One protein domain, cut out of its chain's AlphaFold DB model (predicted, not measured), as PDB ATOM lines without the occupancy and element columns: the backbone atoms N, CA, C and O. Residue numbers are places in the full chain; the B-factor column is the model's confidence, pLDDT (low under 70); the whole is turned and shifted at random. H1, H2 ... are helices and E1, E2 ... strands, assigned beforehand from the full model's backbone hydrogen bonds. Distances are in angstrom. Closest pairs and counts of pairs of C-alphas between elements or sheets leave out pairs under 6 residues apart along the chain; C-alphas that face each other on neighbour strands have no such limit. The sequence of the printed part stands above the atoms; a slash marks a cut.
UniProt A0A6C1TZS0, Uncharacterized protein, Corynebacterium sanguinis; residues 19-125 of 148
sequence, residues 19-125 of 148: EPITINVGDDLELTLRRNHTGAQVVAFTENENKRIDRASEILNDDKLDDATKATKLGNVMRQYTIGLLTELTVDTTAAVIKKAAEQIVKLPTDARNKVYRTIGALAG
ATOM      1  N   GLU A  19     -20.048 -48.674  25.489       65.00
ATOM      2  CA  GLU A  19     -19.027 -47.623  25.419       65.00
ATOM      3  C   GLU A  19     -19.579 -46.226  25.739       65.00
ATOM      4  O   GLU A  19     -20.628 -45.871  25.206       65.00
ATOM      5  N   PRO A  20     -18.892 -45.392  26.541       73.81
ATOM      6  CA  PRO A  20     -19.299 -44.008  26.786       73.81
ATOM      7  C   PRO A  20     -19.476 -43.182  25.502       73.81
ATOM      8  O   PRO A  20     -18.862 -43.459  24.474       73.81
ATOM      9  N   ILE A  21     -20.287 -42.127  25.577       71.12
ATOM     10  CA  ILE A  21     -20.456 -41.146  24.495       71.12
ATOM     11  C   ILE A  21     -19.912 -39.791  24.910       71.12
ATOM     12  O   ILE A  21     -20.010 -39.421  26.074       71.12
ATOM     13  N   THR A  22     -19.417 -39.015  23.955       76.69
ATOM     14  CA  THR A  22     -19.048 -37.618  24.188       76.69
ATOM     15  C   THR A  22     -20.136 -36.707  23.637       76.69
ATOM     16  O   THR A  22     -20.557 -36.860  22.490       76.69
ATOM     17  N   ILE A  23     -20.602 -35.767  24.457       70.12
ATOM     18  CA  ILE A  23     -21.501 -34.692  24.038       70.12
ATOM     19  C   ILE A  23     -20.802 -33.345  24.184       70.12
ATOM     20  O   ILE A  23     -20.084 -33.113  25.156       70.12
ATOM     21  N   ASN A  24     -21.079 -32.438  23.251       71.31
ATOM     22  CA  ASN A  24     -20.623 -31.055  23.334       71.31
ATOM     23  C   ASN A  24     -21.729 -30.209  23.956       71.31
ATOM     24  O   ASN A  24     -22.868 -30.186  23.482       71.31
ATOM     25  N   VAL A  25     -21.388 -29.534  25.044       68.50
ATOM     26  CA  VAL A  25     -22.262 -28.642  25.791       68.50
ATOM     27  C   VAL A  25     -21.781 -27.216  25.544       68.50
ATOM     28  O   VAL A  25     -20.809 -26.764  26.131       68.50
ATOM     29  N   GLY A  26     -22.462 -26.494  24.656       64.62
ATOM     30  CA  GLY A  26     -21.978 -25.185  24.207       64.62
ATOM     31  C   GLY A  26     -20.740 -25.299  23.312       64.62
ATOM     32  O   GLY A  26     -20.552 -26.312  22.641       64.62
ATOM     33  N   ASP A  27     -19.923 -24.244  23.291       67.44
ATOM     34  CA  ASP A  27     -18.836 -24.099  22.312       67.44
ATOM     35  C   ASP A  27     -17.499 -24.714  22.767       67.44
ATOM     36  O   ASP A  27     -16.637 -24.980  21.933       67.44
ATOM     37  N   ASP A  28     -17.298 -24.915  24.075       71.50
ATOM     38  CA  ASP A  28     -15.978 -25.206  24.661       71.50
ATOM     39  C   ASP A  28     -15.956 -26.361  25.672       71.50
ATOM     40  O   ASP A  28     -14.936 -26.569  26.333       71.50
ATOM     41  N   LEU A  29     -17.066 -27.081  25.849       75.12
ATOM     42  CA  LEU A  29     -17.175 -28.092  26.896       75.12
ATOM     43  C   LEU A  29     -17.627 -29.440  26.350       75.12
ATOM     44  O   LEU A  29     -18.746 -29.590  25.872       75.12
ATOM     45  N   GLU A  30     -16.766 -30.439  26.502       79.25
ATOM     46  CA  GLU A  30     -17.074 -31.830  26.187       79.25
ATOM     47  C   GLU A  30     -17.376 -32.596  27.478       79.25
ATOM     48  O   GLU A  30     -16.662 -32.474  28.477       79.25
ATOM     49  N   LEU A  31     -18.442 -33.395  27.466       76.56
ATOM     50  CA  LEU A  31     -18.764 -34.330  28.539       76.56
ATOM     51  C   LEU A  31     -18.774 -35.751  28.002       76.56
ATOM     52  O   LEU A  31     -19.515 -36.056  27.069       76.56
ATOM     53  N   THR A  32     -18.023 -36.633  28.653       82.50
ATOM     54  CA  THR A  32     -18.080 -38.072  28.394       82.50
ATOM     55  C   THR A  32     -19.098 -38.713  29.330       82.50
ATOM     56  O   THR A  32     -18.898 -38.746  30.541       82.50
ATOM     57  N   LEU A  33     -20.202 -39.213  28.786       79.00
ATOM     58  CA  LEU A  33     -21.317 -39.805  29.516       79.00
ATOM     59  C   LEU A  33     -21.310 -41.332  29.392       79.00
ATOM     60  O   LEU A  33     -21.149 -41.886  28.305       79.00
ATOM     61  N   ARG A  34     -21.527 -42.022  30.511       76.38
ATOM     62  CA  ARG A  34     -21.742 -43.472  30.567       76.38
ATOM     63  C   ARG A  34     -23.076 -43.829  29.909       76.38
ATOM     64  O   ARG A  34     -24.047 -43.090  30.043       76.38
ATOM     65  N   ARG A  35     -23.124 -44.999  29.264       68.56
ATOM     66  CA  ARG A  35     -24.357 -45.607  28.721       68.56
ATOM     67  C   ARG A  35     -24.893 -46.764  29.560       68.56
ATOM     68  O   ARG A  35     -26.081 -47.049  29.514       68.56
ATOM     69  N   ASN A  36     -24.010 -47.447  30.287       62.56
ATOM     70  CA  ASN A  36     -24.382 -48.517  31.205       62.56
ATOM     71  C   ASN A  36     -24.478 -47.962  32.625       62.56
ATOM     72  O   ASN A  36     -23.575 -47.255  33.083       62.56
ATOM     73  N   HIS A  37     -25.542 -48.344  33.326       66.94
ATOM     74  CA  HIS A  37     -25.824 -47.892  34.681       66.94
ATOM     75  C   HIS A  37     -25.897 -49.075  35.635       66.94
ATOM     76  O   HIS A  37     -26.480 -50.117  35.341       66.94
ATOM     77  N   THR A  38     -25.292 -48.904  36.802       64.38
ATOM     78  CA  THR A  38     -25.480 -49.812  37.931       64.38
ATOM     79  C   THR A  38     -26.874 -49.621  38.527       64.38
ATOM     80  O   THR A  38     -27.467 -48.547  38.407       64.38
ATOM     81  N   GLY A  39     -27.388 -50.626  39.242       55.69
ATOM     82  CA  GLY A  39     -28.660 -50.486  39.960       55.69
ATOM     83  C   GLY A  39     -28.682 -49.288  40.922       55.69
ATOM     84  O   GLY A  39     -29.698 -48.611  41.030       55.69
ATOM     85  N   ALA A  40     -27.544 -48.961  41.550       64.62
ATOM     86  CA  ALA A  40     -27.413 -47.791  42.420       64.62
ATOM     87  C   ALA A  40     -27.613 -46.462  41.666       64.62
ATOM     88  O   ALA A  40     -28.292 -45.572  42.170       64.62
ATOM     89  N   GLN A  41     -27.089 -46.347  40.443       65.00
ATOM     90  CA  GLN A  41     -27.274 -45.153  39.610       65.00
ATOM     91  C   GLN A  41     -28.728 -45.005  39.150       65.00
ATOM     92  O   GLN A  41     -29.265 -43.904  39.174       65.00
ATOM     93  N   VAL A  42     -29.405 -46.111  38.815       65.50
ATOM     94  CA  VAL A  42     -30.841 -46.091  38.474       65.50
ATOM     95  C   VAL A  42     -31.692 -45.598  39.651       65.50
ATOM     96  O   VAL A  42     -32.605 -44.787  39.468       65.50
ATOM     97  N   VAL A  43     -31.368 -46.027  40.876       66.00
ATOM     98  CA  VAL A  43     -32.011 -45.511  42.096       66.00
ATOM     99  C   VAL A  43     -31.739 -44.012  42.260       66.00
ATOM    100  O   VAL A  43     -32.683 -43.248  42.457       66.00
ATOM    101  N   ALA A  44     -30.490 -43.567  42.094       69.56
ATOM    102  CA  ALA A  44     -30.127 -42.150  42.190       69.56
ATOM    103  C   ALA A  44     -30.854 -41.272  41.150       69.56
ATOM    104  O   ALA A  44     -31.317 -40.176  41.478       69.56
ATOM    105  N   PHE A  45     -31.022 -41.753  39.912       74.19
ATOM    106  CA  PHE A  45     -31.808 -41.066  38.883       74.19
ATOM    107  C   PHE A  45     -33.275 -40.917  39.286       74.19
ATOM    108  O   PHE A  45     -33.832 -39.820  39.203       74.19
ATOM    109  N   THR A  46     -33.876 -41.996  39.788       70.69
ATOM    110  CA  THR A  46     -35.272 -42.008  40.245       70.69
ATOM    111  C   THR A  46     -35.482 -41.042  41.414       70.69
ATOM    112  O   THR A  46     -36.440 -40.274  41.430       70.69
ATOM    113  N   GLU A  47     -34.560 -41.013  42.381       77.62
ATOM    114  CA  GLU A  47     -34.615 -40.055  43.487       77.62
ATOM    115  C   GLU A  47     -34.505 -38.601  43.018       77.62
ATOM    116  O   GLU A  47     -35.196 -37.725  43.546       77.62
ATOM    117  N   ASN A  48     -33.630 -38.324  42.049       79.44
ATOM    118  CA  ASN A  48     -33.485 -36.985  41.480       79.44
ATOM    119  C   ASN A  48     -34.755 -36.545  40.739       79.44
ATOM    120  O   ASN A  48     -35.141 -35.379  40.844       79.44
ATOM    121  N   GLU A  49     -35.428 -37.466  40.049       78.00
ATOM    122  CA  GLU A  49     -36.704 -37.210  39.379       78.00
ATOM    123  C   GLU A  49     -37.833 -36.928  40.378       78.00
ATOM    124  O   GLU A  49     -38.526 -35.920  40.248       78.00
ATOM    125  N   ASN A  50     -37.954 -37.726  41.441       78.44
ATOM    126  CA  ASN A  50     -38.941 -37.478  42.495       78.44
ATOM    127  C   ASN A  50     -38.714 -36.111  43.160       78.44
ATOM    128  O   ASN A  50     -39.631 -35.296  43.244       78.44
ATOM    129  N   LYS A  51     -37.460 -35.779  43.512       84.56
ATOM    130  CA  LYS A  51     -37.103 -34.457  44.065       84.56
ATOM    131  C   LYS A  51     -37.447 -33.308  43.111       84.56
ATOM    132  O   LYS A  51     -37.777 -32.213  43.573       84.56
ATOM    133  N   ARG A  52     -37.334 -33.514  41.792       86.19
ATOM    134  CA  ARG A  52     -37.725 -32.528  40.772       86.19
ATOM    135  C   ARG A  52     -39.238 -32.324  40.777       86.19
ATOM    136  O   ARG A  52     -39.673 -31.173  40.803       86.19
ATOM    137  N   ILE A  53     -40.010 -33.411  40.757       81.12
ATOM    138  CA  ILE A  53     -41.479 -33.390  40.742       81.12
ATOM    139  C   ILE A  53     -42.025 -32.734  42.010       81.12
ATOM    140  O   ILE A  53     -42.841 -31.819  41.902       81.12
ATOM    141  N   ASP A  54     -41.534 -33.131  43.185       84.38
ATOM    142  CA  ASP A  54     -41.992 -32.602  44.473       84.38
ATOM    143  C   ASP A  54     -41.769 -31.088  44.549       84.38
ATOM    144  O   ASP A  54     -42.710 -30.314  44.732       84.38
ATOM    145  N   ARG A  55     -40.538 -30.633  44.279       89.56
ATOM    146  CA  ARG A  55     -40.195 -29.202  44.310       89.56
ATOM    147  C   ARG A  55     -40.941 -28.395  43.254       89.56
ATOM    148  O   ARG A  55     -41.328 -27.259  43.514       89.56
ATOM    149  N   ALA A  56     -41.112 -28.939  42.048       85.25
ATOM    150  CA  ALA A  56     -41.868 -28.261  41.000       85.25
ATOM    151  C   ALA A  56     -43.345 -28.121  41.388       85.25
ATOM    152  O   ALA A  56     -43.924 -27.055  41.187       85.25
ATOM    153  N   SER A  57     -43.926 -29.162  41.989       85.50
ATOM    154  CA  SER A  57     -45.308 -29.160  42.467       85.50
ATOM    155  C   SER A  57     -45.512 -28.134  43.579       85.50
ATOM    156  O   SER A  57     -46.463 -27.361  43.517       85.50
ATOM    157  N   GLU A  58     -44.593 -28.053  44.545       92.69
ATOM    158  CA  GLU A  58     -44.612 -27.017  45.590       92.69
ATOM    159  C   GLU A  58     -44.613 -25.601  44.998       92.69
ATOM    160  O   GLU A  58     -45.387 -24.754  45.431       92.69
ATOM    161  N   ILE A  59     -43.787 -25.337  43.979       92.00
ATOM    162  CA  ILE A  59     -43.705 -24.015  43.337       92.00
ATOM    163  C   ILE A  59     -44.975 -23.696  42.541       92.00
ATOM    164  O   ILE A  59     -45.464 -22.568  42.584       92.00
ATOM    165  N   LEU A  60     -45.488 -24.664  41.776       87.88
ATOM    166  CA  LEU A  60     -46.671 -24.470  40.938       87.88
ATOM    167  C   LEU A  60     -47.922 -24.217  41.786       87.88
ATOM    168  O   LEU A  60     -48.703 -23.329  41.441       87.88
ATOM    169  N   ASN A  61     -48.048 -24.929  42.908       93.12
ATOM    170  CA  ASN A  61     -49.176 -24.837  43.837       93.12
ATOM    171  C   ASN A  61     -49.050 -23.693  44.864       93.12
ATOM    172  O   ASN A  61     -49.941 -23.527  45.694       93.12
ATOM    173  N   ASP A  62     -47.963 -22.913  44.855       93.88
ATOM    174  CA  ASP A  62     -47.823 -21.752  45.740       93.88
ATOM    175  C   ASP A  62     -48.519 -20.524  45.134       93.88
ATOM    176  O   ASP A  62     -47.980 -19.834  44.263       93.88
ATOM    177  N   ASP A  63     -49.730 -20.238  45.610       95.06
ATOM    178  CA  ASP A  63     -50.546 -19.095  45.176       95.06
ATOM    179  C   ASP A  63     -49.956 -17.730  45.571       95.06
ATOM    180  O   ASP A  63     -50.431 -16.691  45.114       95.06
ATOM    181  N   LYS A  64     -48.918 -17.699  46.419       96.12
ATOM    182  CA  LYS A  64     -48.245 -16.455  46.826       96.12
ATOM    183  C   LYS A  64     -47.158 -16.019  45.848       96.12
ATOM    184  O   LYS A  64     -46.618 -14.924  46.000       96.12
ATOM    185  N   LEU A  65     -46.793 -16.871  44.890       94.06
ATOM    186  CA  LEU A  65     -45.771 -16.570  43.894       94.06
ATOM    187  C   LEU A  65     -46.414 -16.077  42.603       94.06
ATOM    188  O   LEU A  65     -47.309 -16.723  42.062       94.06
ATOM    189  N   ASP A  66     -45.895 -14.976  42.069       94.75
ATOM    190  CA  ASP A  66     -46.203 -14.573  40.701       94.75
ATOM    191  C   ASP A  66     -45.544 -15.509  39.672       94.75
ATOM    192  O   ASP A  66     -44.600 -16.254  39.968       94.75
ATOM    193  N   ASP A  67     -46.033 -15.455  38.434       89.00
ATOM    194  CA  ASP A  67     -45.576 -16.335  37.356       89.00
ATOM    195  C   ASP A  67     -44.084 -16.166  37.039       89.00
ATOM    196  O   ASP A  67     -43.396 -17.141  36.732       89.00
ATOM    197  N   ALA A  68     -43.547 -14.948  37.156       90.25
ATOM    198  CA  ALA A  68     -42.133 -14.670  36.904       90.25
ATOM    199  C   ALA A  68     -41.227 -15.332  37.961       90.25
ATOM    200  O   ALA A  68     -40.177 -15.912  37.652       90.25
ATOM    201  N   THR A  69     -41.659 -15.298  39.219       92.12
ATOM    202  CA  THR A  69     -40.990 -15.922  40.356       92.12
ATOM    203  C   THR A  69     -41.116 -17.440  40.289       92.12
ATOM    204  O   THR A  69     -40.118 -18.138  40.504       92.12
ATOM    205  N   LYS A  70     -42.294 -17.968  39.919       85.06
ATOM    206  CA  LYS A  70     -42.493 -19.400  39.638       85.06
ATOM    207  C   LYS A  70     -41.556 -19.866  38.529       85.06
ATOM    208  O   LYS A  70     -40.803 -20.812  38.740       85.06
ATOM    209  N   ALA A  71     -41.507 -19.159  37.400       80.38
ATOM    210  CA  ALA A  71     -40.626 -19.488  36.281       80.38
ATOM    211  C   ALA A  71     -39.144 -19.517  36.694       80.38
ATOM    212  O   ALA A  71     -38.424 -20.467  36.379       80.38
ATOM    213  N   THR A  72     -38.692 -18.527  37.470       85.81
ATOM    214  CA  THR A  72     -37.311 -18.468  37.977       85.81
ATOM    215  C   THR A  72     -36.993 -19.645  38.906       85.81
ATOM    216  O   THR A  72     -35.943 -20.287  38.782       85.81
ATOM    217  N   LYS A  73     -37.898 -19.966  39.837       88.94
ATOM    218  CA  LYS A  73     -37.730 -21.092  40.767       88.94
ATOM    219  C   LYS A  73     -37.764 -22.439  40.041       88.94
ATOM    220  O   LYS A  73     -36.907 -23.276  40.315       88.94
ATOM    221  N   LEU A  74     -38.666 -22.626  39.077       84.38
ATOM    222  CA  LEU A  74     -38.724 -23.823  38.232       84.38
ATOM    223  C   LEU A  74     -37.444 -23.990  37.406       84.38
ATOM    224  O   LEU A  74     -36.890 -25.086  37.349       84.38
ATOM    225  N   GLY A  75     -36.900 -22.901  36.853       81.00
ATOM    226  CA  GLY A  75     -35.599 -22.917  36.179       81.00
ATOM    227  C   GLY A  75     -34.461 -23.384  37.096       81.00
ATOM    228  O   GLY A  75     -33.618 -24.187  36.689       81.00
ATOM    229  N   ASN A  76     -34.461 -22.958  38.363       87.19
ATOM    230  CA  ASN A  76     -33.499 -23.440  39.358       87.19
ATOM    231  C   ASN A  76     -33.687 -24.929  39.691       87.19
ATOM    232  O   ASN A  76     -32.686 -25.637  39.820       87.19
ATOM    233  N   VAL A  77     -34.929 -25.414  39.806       85.62
ATOM    234  CA  VAL A  77     -35.224 -26.846  40.007       85.62
ATOM    235  C   VAL A  77     -34.679 -27.669  38.843       85.62
ATOM    236  O   VAL A  77     -33.943 -28.628  39.073       85.62
ATOM    237  N   MET A  78     -34.936 -27.246  37.602       81.62
ATOM    238  CA  MET A  78     -34.418 -27.923  36.410       81.62
ATOM    239  C   MET A  78     -32.887 -27.910  36.348       81.62
ATOM    240  O   MET A  78     -32.281 -28.928  36.017       81.62
ATOM    241  N   ARG A  79     -32.235 -26.804  36.733       84.00
ATOM    242  CA  ARG A  79     -30.766 -26.745  36.824       84.00
ATOM    243  C   ARG A  79     -30.220 -27.763  37.828       84.00
ATOM    244  O   ARG A  79     -29.280 -28.479  37.504       84.00
ATOM    245  N   GLN A  80     -30.798 -27.840  39.029       87.00
ATOM    246  CA  GLN A  80     -30.361 -28.788  40.065       87.00
ATOM    247  C   GLN A  80     -30.587 -30.240  39.645       87.00
ATOM    248  O   GLN A  80     -29.710 -31.077  39.830       87.00
ATOM    249  N   TYR A  81     -31.729 -30.520  39.023       85.00
ATOM    250  CA  TYR A  81     -32.024 -31.825  38.448       85.00
ATOM    251  C   TYR A  81     -30.985 -32.235  37.393       85.00
ATOM    252  O   TYR A  81     -30.432 -33.328  37.457       85.00
ATOM    253  N   THR A  82     -30.632 -31.315  36.490       82.94
ATOM    254  CA  THR A  82     -29.608 -31.542  35.456       82.94
ATOM    255  C   THR A  82     -28.239 -31.840  36.065       82.94
ATOM    256  O   THR A  82     -27.558 -32.753  35.614       82.94
ATOM    257  N   ILE A  83     -27.843 -31.100  37.109       86.38
ATOM    258  CA  ILE A  83     -26.606 -31.367  37.860       86.38
ATOM    259  C   ILE A  83     -26.634 -32.779  38.450       86.38
ATOM    260  O   ILE A  83     -25.640 -33.491  38.334       86.38
ATOM    261  N   GLY A  84     -27.758 -33.195  39.042       85.88
ATOM    262  CA  GLY A  84     -27.926 -34.542  39.589       85.88
ATOM    263  C   GLY A  84     -27.738 -35.624  38.528       85.88
ATOM    264  O   GLY A  84     -26.921 -36.519  38.716       85.88
ATOM    265  N   LEU A  85     -28.412 -35.503  37.378       84.00
ATOM    266  CA  LEU A  85     -28.263 -36.472  36.287       84.00
ATOM    267  C   LEU A  85     -26.831 -36.512  35.742       84.00
ATOM    268  O   LEU A  85     -26.253 -37.585  35.609       84.00
ATOM    269  N   LEU A  86     -26.227 -35.354  35.467       84.56
ATOM    270  CA  LEU A  86     -24.854 -35.287  34.961       84.56
ATOM    271  C   LEU A  86     -23.834 -35.835  35.966       84.56
ATOM    272  O   LEU A  86     -22.855 -36.445  35.547       84.56
ATOM    273  N   THR A  87     -24.053 -35.666  37.270       85.12
ATOM    274  CA  THR A  87     -23.162 -36.221  38.305       85.12
ATOM    275  C   THR A  87     -23.092 -37.742  38.227       85.12
ATOM    276  O   THR A  87     -22.010 -38.311  38.318       85.12
ATOM    277  N   GLU A  88     -24.229 -38.387  37.987       82.31
ATOM    278  CA  GLU A  88     -24.320 -39.845  37.894       82.31
ATOM    279  C   GLU A  88     -23.923 -40.388  36.506       82.31
ATOM    280  O   GLU A  88     -23.447 -41.521  36.388       82.31
ATOM    281  N   LEU A  89     -24.112 -39.589  35.446       78.94
ATOM    282  CA  LEU A  89     -23.827 -39.975  34.060       78.94
ATOM    283  C   LEU A  89     -22.370 -39.754  33.647       78.94
ATOM    284  O   LEU A  89     -21.854 -40.524  32.838       78.94
ATOM    285  N   THR A  90     -21.707 -38.701  34.126       81.12
ATOM    286  CA  THR A  90     -20.408 -38.300  33.566       81.12
ATOM    287  C   THR A  90     -19.277 -39.199  34.075       81.12
ATOM    288  O   THR A  90     -19.184 -39.520  35.258       81.12
ATOM    289  N   VAL A  91     -18.393 -39.615  33.170       79.12
ATOM    290  CA  VAL A  91     -17.157 -40.337  33.488       79.12
ATOM    291  C   VAL A  91     -16.096 -39.337  33.941       79.12
ATOM    292  O   VAL A  91     -15.865 -38.349  33.249       79.12
ATOM    293  N   ASP A  92     -15.456 -39.613  35.081       66.69
ATOM    294  CA  ASP A  92     -14.212 -38.983  35.548       66.69
ATOM    295  C   ASP A  92     -14.154 -37.459  35.361       66.69
ATOM    296  O   ASP A  92     -13.245 -36.905  34.745       66.69
ATOM    297  N   THR A  93     -15.148 -36.766  35.918       75.44
ATOM    298  CA  THR A  93     -15.238 -35.305  35.875       75.44
ATOM    299  C   THR A  93     -15.315 -34.694  37.270       75.44
ATOM    300  O   THR A  93     -15.632 -35.360  38.256       75.44
ATOM    301  N   THR A  94     -15.048 -33.392  37.367       83.62
ATOM    302  CA  THR A  94     -15.171 -32.656  38.632       83.62
ATOM    303  C   THR A  94     -16.571 -32.063  38.794       83.62
ATOM    304  O   THR A  94     -17.220 -31.673  37.823       83.62
ATOM    305  N   ALA A  95     -17.011 -31.881  40.043       81.75
ATOM    306  CA  ALA A  95     -18.266 -31.184  40.345       81.75
ATOM    307  C   ALA A  95     -18.324 -29.764  39.740       81.75
ATOM    308  O   ALA A  95     -19.393 -29.288  39.356       81.75
ATOM    309  N   ALA A  96     -17.174 -29.091  39.609       83.50
ATOM    310  CA  ALA A  96     -17.077 -27.778  38.973       83.50
ATOM    311  C   ALA A  96     -17.399 -27.834  37.469       83.50
ATOM    312  O   ALA A  96     -18.107 -26.963  36.964       83.50
ATOM    313  N   VAL A  97     -16.932 -28.872  36.770       83.62
ATOM    314  CA  VAL A  97     -17.216 -29.089  35.343       83.62
ATOM    315  C   VAL A  97     -18.694 -29.412  35.125       83.62
ATOM    316  O   VAL A  97     -19.323 -28.798  34.266       83.62
ATOM    317  N   ILE A  98     -19.282 -30.276  35.956       84.81
ATOM    318  CA  ILE A  98     -20.725 -30.581  35.910       84.81
ATOM    319  C   ILE A  98     -21.559 -29.313  36.113       84.81
ATOM    320  O   ILE A  98     -22.522 -29.063  35.384       84.81
ATOM    321  N   LYS A  99     -21.175 -28.476  37.082       85.06
ATOM    322  CA  LYS A  99     -21.854 -27.205  37.334       85.06
ATOM    323  C   LYS A  99     -21.745 -26.261  36.132       85.06
ATOM    324  O   LYS A  99     -22.766 -25.712  35.719       85.06
ATOM    325  N   LYS A 100     -20.549 -26.112  35.542       83.56
ATOM    326  CA  LYS A 100     -20.333 -25.302  34.328       83.56
ATOM    327  C   LYS A 100     -21.204 -25.805  33.170       83.56
ATOM    328  O   LYS A 100     -21.853 -24.994  32.514       83.56
ATOM    329  N   ALA A 101     -21.285 -27.120  32.967       83.81
ATOM    330  CA  ALA A 101     -22.137 -27.714  31.943       83.81
ATOM    331  C   ALA A 101     -23.614 -27.386  32.164       83.81
ATOM    332  O   ALA A 101     -24.279 -26.887  31.261       83.81
ATOM    333  N   ALA A 102     -24.131 -27.586  33.379       83.56
ATOM    334  CA  ALA A 102     -25.519 -27.256  33.694       83.56
ATOM    335  C   ALA A 102     -25.828 -25.764  33.469       83.56
ATOM    336  O   ALA A 102     -26.905 -25.422  32.980       83.56
ATOM    337  N   GLU A 103     -24.884 -24.872  33.783       82.81
ATOM    338  CA  GLU A 103     -24.996 -23.431  33.522       82.81
ATOM    339  C   GLU A 103     -24.967 -23.077  32.029       82.81
ATOM    340  O   GLU A 103     -25.621 -22.118  31.618       82.81
ATOM    341  N   GLN A 104     -24.234 -23.825  31.205       81.69
ATOM    342  CA  GLN A 104     -24.239 -23.646  29.753       81.69
ATOM    343  C   GLN A 104     -25.529 -24.189  29.125       81.69
ATOM    344  O   GLN A 104     -26.127 -23.501  28.301       81.69
ATOM    345  N   ILE A 105     -26.029 -25.345  29.580       79.81
ATOM    346  CA  ILE A 105     -27.281 -25.948  29.084       79.81
ATOM    347  C   ILE A 105     -28.466 -24.997  29.264       79.81
ATOM    348  O   ILE A 105     -29.266 -24.822  28.346       79.81
ATOM    349  N   VAL A 106     -28.582 -24.333  30.420       75.31
ATOM    350  CA  VAL A 106     -29.700 -23.399  30.662       75.31
ATOM    351  C   VAL A 106     -29.654 -22.157  29.764       75.31
ATOM    352  O   VAL A 106     -30.708 -21.579  29.499       75.31
ATOM    353  N   LYS A 107     -28.463 -21.773  29.277       77.94
ATOM    354  CA  LYS A 107     -28.245 -20.637  28.363       77.94
ATOM    355  C   LYS A 107     -28.501 -20.983  26.896       77.94
ATOM    356  O   LYS A 107     -28.554 -20.070  26.075       77.94
ATOM    357  N   LEU A 108     -28.655 -22.265  26.556       75.88
ATOM    358  CA  LEU A 108     -28.970 -22.678  25.191       75.88
ATOM    359  C   LEU A 108     -30.352 -22.150  24.755       75.88
ATOM    360  O   LEU A 108     -31.256 -22.024  25.593       75.88
ATOM    361  N   PRO A 109     -30.554 -21.906  23.445       77.44
ATOM    362  CA  PRO A 109     -31.883 -21.684  22.884       77.44
ATOM    363  C   PRO A 109     -32.846 -22.808  23.283       77.44
ATOM    364  O   PRO A 109     -32.432 -23.960  23.411       77.44
ATOM    365  N   THR A 110     -34.133 -22.489  23.457       74.69
ATOM    366  CA  THR A 110     -35.142 -23.423  23.989       74.69
ATOM    367  C   THR A 110     -35.144 -24.783  23.289       74.69
ATOM    368  O   THR A 110     -35.133 -25.803  23.974       74.69
ATOM    369  N   ASP A 111     -35.077 -24.819  21.957       72.62
ATOM    370  CA  ASP A 111     -35.100 -26.076  21.196       72.62
ATOM    371  C   ASP A 111     -33.852 -26.928  21.443       72.62
ATOM    372  O   ASP A 111     -33.949 -28.129  21.708       72.62
ATOM    373  N   ALA A 112     -32.674 -26.300  21.438       70.25
ATOM    374  CA  ALA A 112     -31.406 -26.967  21.720       70.25
ATOM    375  C   ALA A 112     -31.354 -27.477  23.169       70.25
ATOM    376  O   ALA A 112     -30.981 -28.623  23.414       70.25
ATOM    377  N   ARG A 113     -31.804 -26.659  24.127       74.38
ATOM    378  CA  ARG A 113     -31.905 -27.031  25.542       74.38
ATOM    379  C   ARG A 113     -32.834 -28.227  25.748       74.38
ATOM    380  O   ARG A 113     -32.468 -29.175  26.440       74.38
ATOM    381  N   ASN A 114     -34.013 -28.206  25.128       70.56
ATOM    382  CA  ASN A 114     -34.980 -29.301  25.209       70.56
ATOM    383  C   ASN A 114     -34.407 -30.595  24.622       70.56
ATOM    384  O   ASN A 114     -34.606 -31.662  25.200       70.56
ATOM    385  N   LYS A 115     -33.656 -30.501  23.518       71.62
ATOM    386  CA  LYS A 115     -32.957 -31.644  22.920       71.62
ATOM    387  C   LYS A 115     -31.947 -32.248  23.900       71.62
ATOM    388  O   LYS A 115     -31.995 -33.449  24.142       71.62
ATOM    389  N   VAL A 116     -31.114 -31.419  24.533       72.69
ATOM    390  CA  VAL A 116     -30.137 -31.868  25.541       72.69
ATOM    391  C   VAL A 116     -30.822 -32.533  26.738       72.69
ATOM    392  O   VAL A 116     -30.393 -33.605  27.158       72.69
ATOM    393  N   TYR A 117     -31.908 -31.957  27.265       74.19
ATOM    394  CA  TYR A 117     -32.635 -32.567  28.383       74.19
ATOM    395  C   TYR A 117     -33.239 -33.926  28.040       74.19
ATOM    396  O   TYR A 117     -33.143 -34.838  28.857       74.19
ATOM    397  N   ARG A 118     -33.802 -34.086  26.838       70.44
ATOM    398  CA  ARG A 118     -34.298 -35.389  26.379       70.44
ATOM    399  C   ARG A 118     -33.171 -36.407  26.272       70.44
ATOM    400  O   ARG A 118     -33.327 -37.516  26.758       70.44
ATOM    401  N   THR A 119     -32.021 -36.026  25.718       72.81
ATOM    402  CA  THR A 119     -30.859 -36.921  25.615       72.81
ATOM    403  C   THR A 119     -30.347 -37.355  26.990       72.81
ATOM    404  O   THR A 119     -30.161 -38.545  27.224       72.81
ATOM    405  N   ILE A 120     -30.151 -36.411  27.917       74.62
ATOM    406  CA  ILE A 120     -29.681 -36.711  29.279       74.62
ATOM    407  C   ILE A 120     -30.700 -37.588  30.018       74.62
ATOM    408  O   ILE A 120     -30.314 -38.552  30.675       74.62
ATOM    409  N   GLY A 121     -31.993 -37.281  29.904       71.25
ATOM    410  CA  GLY A 121     -33.047 -38.053  30.555       71.25
ATOM    411  C   GLY A 121     -33.243 -39.453  29.955       71.25
ATOM    412  O   GLY A 121     -33.490 -40.401  30.698       71.25
ATOM    413  N   ALA A 122     -33.070 -39.613  28.642       71.50
ATOM    414  CA  ALA A 122     -33.090 -40.921  27.992       71.50
ATOM    415  C   ALA A 122     -31.909 -41.792  28.426       71.50
ATOM    416  O   ALA A 122     -32.097 -42.962  28.748       71.50
ATOM    417  N   LEU A 123     -30.710 -41.208  28.529       70.19
ATOM    418  CA  LEU A 123     -29.540 -41.903  29.070       70.19
ATOM    419  C   LEU A 123     -29.759 -42.311  30.527       70.19
ATOM    420  O   LEU A 123     -29.516 -43.452  30.883       70.19
ATOM    421  N   ALA A 124     -30.296 -41.416  31.356       69.81
ATOM    422  CA  ALA A 124     -30.611 -41.724  32.749       69.81
ATOM    423  C   ALA A 124     -31.779 -42.721  32.926       69.81
ATOM    424  O   ALA A 124     -32.089 -43.096  34.055       69.81
ATOM    425  N   GLY A 125     -32.448 -43.145  31.847       67.88
ATOM    426  CA  GLY A 125     -33.582 -44.066  31.914       67.88
ATOM    427  C   GLY A 125     -34.815 -43.476  32.604       67.88
ATOM    428  O   GLY A 125     -35.635 -44.223  33.129       67.88
TER     429      GLY A 125
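Overview. This is residues 19 to 125 of the 148 residues of an uncharacterized protein of Corynebacterium sanguinis (UniProt A0A6C1TZS0). A long helical hairpin, H1 and H2 side by side, makes most of the length of the domain, and a small hairpin of two strands, E1 and E2, lies at one end of it. H3 and H4 pack on the later part of H2 and cross it steeply, so that H2 is the helix in the middle. The printed part has 107 residues, with two named strands and four named helices in the order E1 E2 H1 H2 H3 H4; the sheet, E1 - E2, is antiparallel, and the class is mostly helix. The whole is compact, with a radius of gyration of the C-alphas of 14.4 A and spans of 47 by 33 by 23 A.

Arrangement. Strands E1, residues 21 to 25, and E2, residues 29 to 33, form an antiparallel hairpin at 149 degrees, with N 23 and O 31 at 2.8 A and N 33 and O 21 at 2.7 A, within hydrogen-bond range. The closest C-alphas of E1 and H3, residues 95 to 107, are those of Val 25 and Ala 101, 6.2 A apart. E2 comes nearest to H2, residues 67 to 89, at the C-alphas of Leu 33 and Leu 89, 5.2 A apart. H2 is the hub, touching three helices. With H1, residues 39 to 60, it forms a helical hairpin at a shallow tilt of 4 degrees, opposite ways; the closest C-alphas are those of Ile 59 and Lys 70, 6.0 A apart. H2 touches H3 with residues 79 to 87 alone, opposite ways at a steep tilt of 43 degrees; the closest C-alphas, of Ile 83 and Ala 102, are 6.0 A apart. H2 touches H4, residues 110 to 123, the same way at a steep tilt of 39 degrees, with the closest C-alphas, of Leu 85 and Ile 120, 7.2 A apart. H3 and H4 touch, opposite ways at a steep tilt of 42 degrees, closest at the C-alphas of Ile 105 and Arg 113, 5.9 A apart. H2, H3 and H4 form an up and down bundle, each helix running against the one before it. H1 is apart from H3 and H4. In H1, H2 and H4 every O i to N i+4 pair is within hydrogen-bond range; in H3, 8 of 9 are.

Along the chain. E1 begins at C-alpha 21, (-20.456, -41.146, 24.495). H1 is 31.7 A long from first to last C-alpha and H2 32.3 A, beginning at C-alpha 67, (-45.576, -16.335, 37.356). H3 is 18.8 A long and H4 20.0 A, ending at C-alpha 123, (-29.540, -41.903, 29.070). E1 and E2 are each 12.7 A long.

Size, cuts and confidence. The C-alphas of Glu 19 and Lys 64, the two farthest apart, are 47.8 A apart. The printed part has no cut, and no link is long. The mean pLDDT of the printed part is 78.7, and 17 residues are under 70, among them residues 35 to 44.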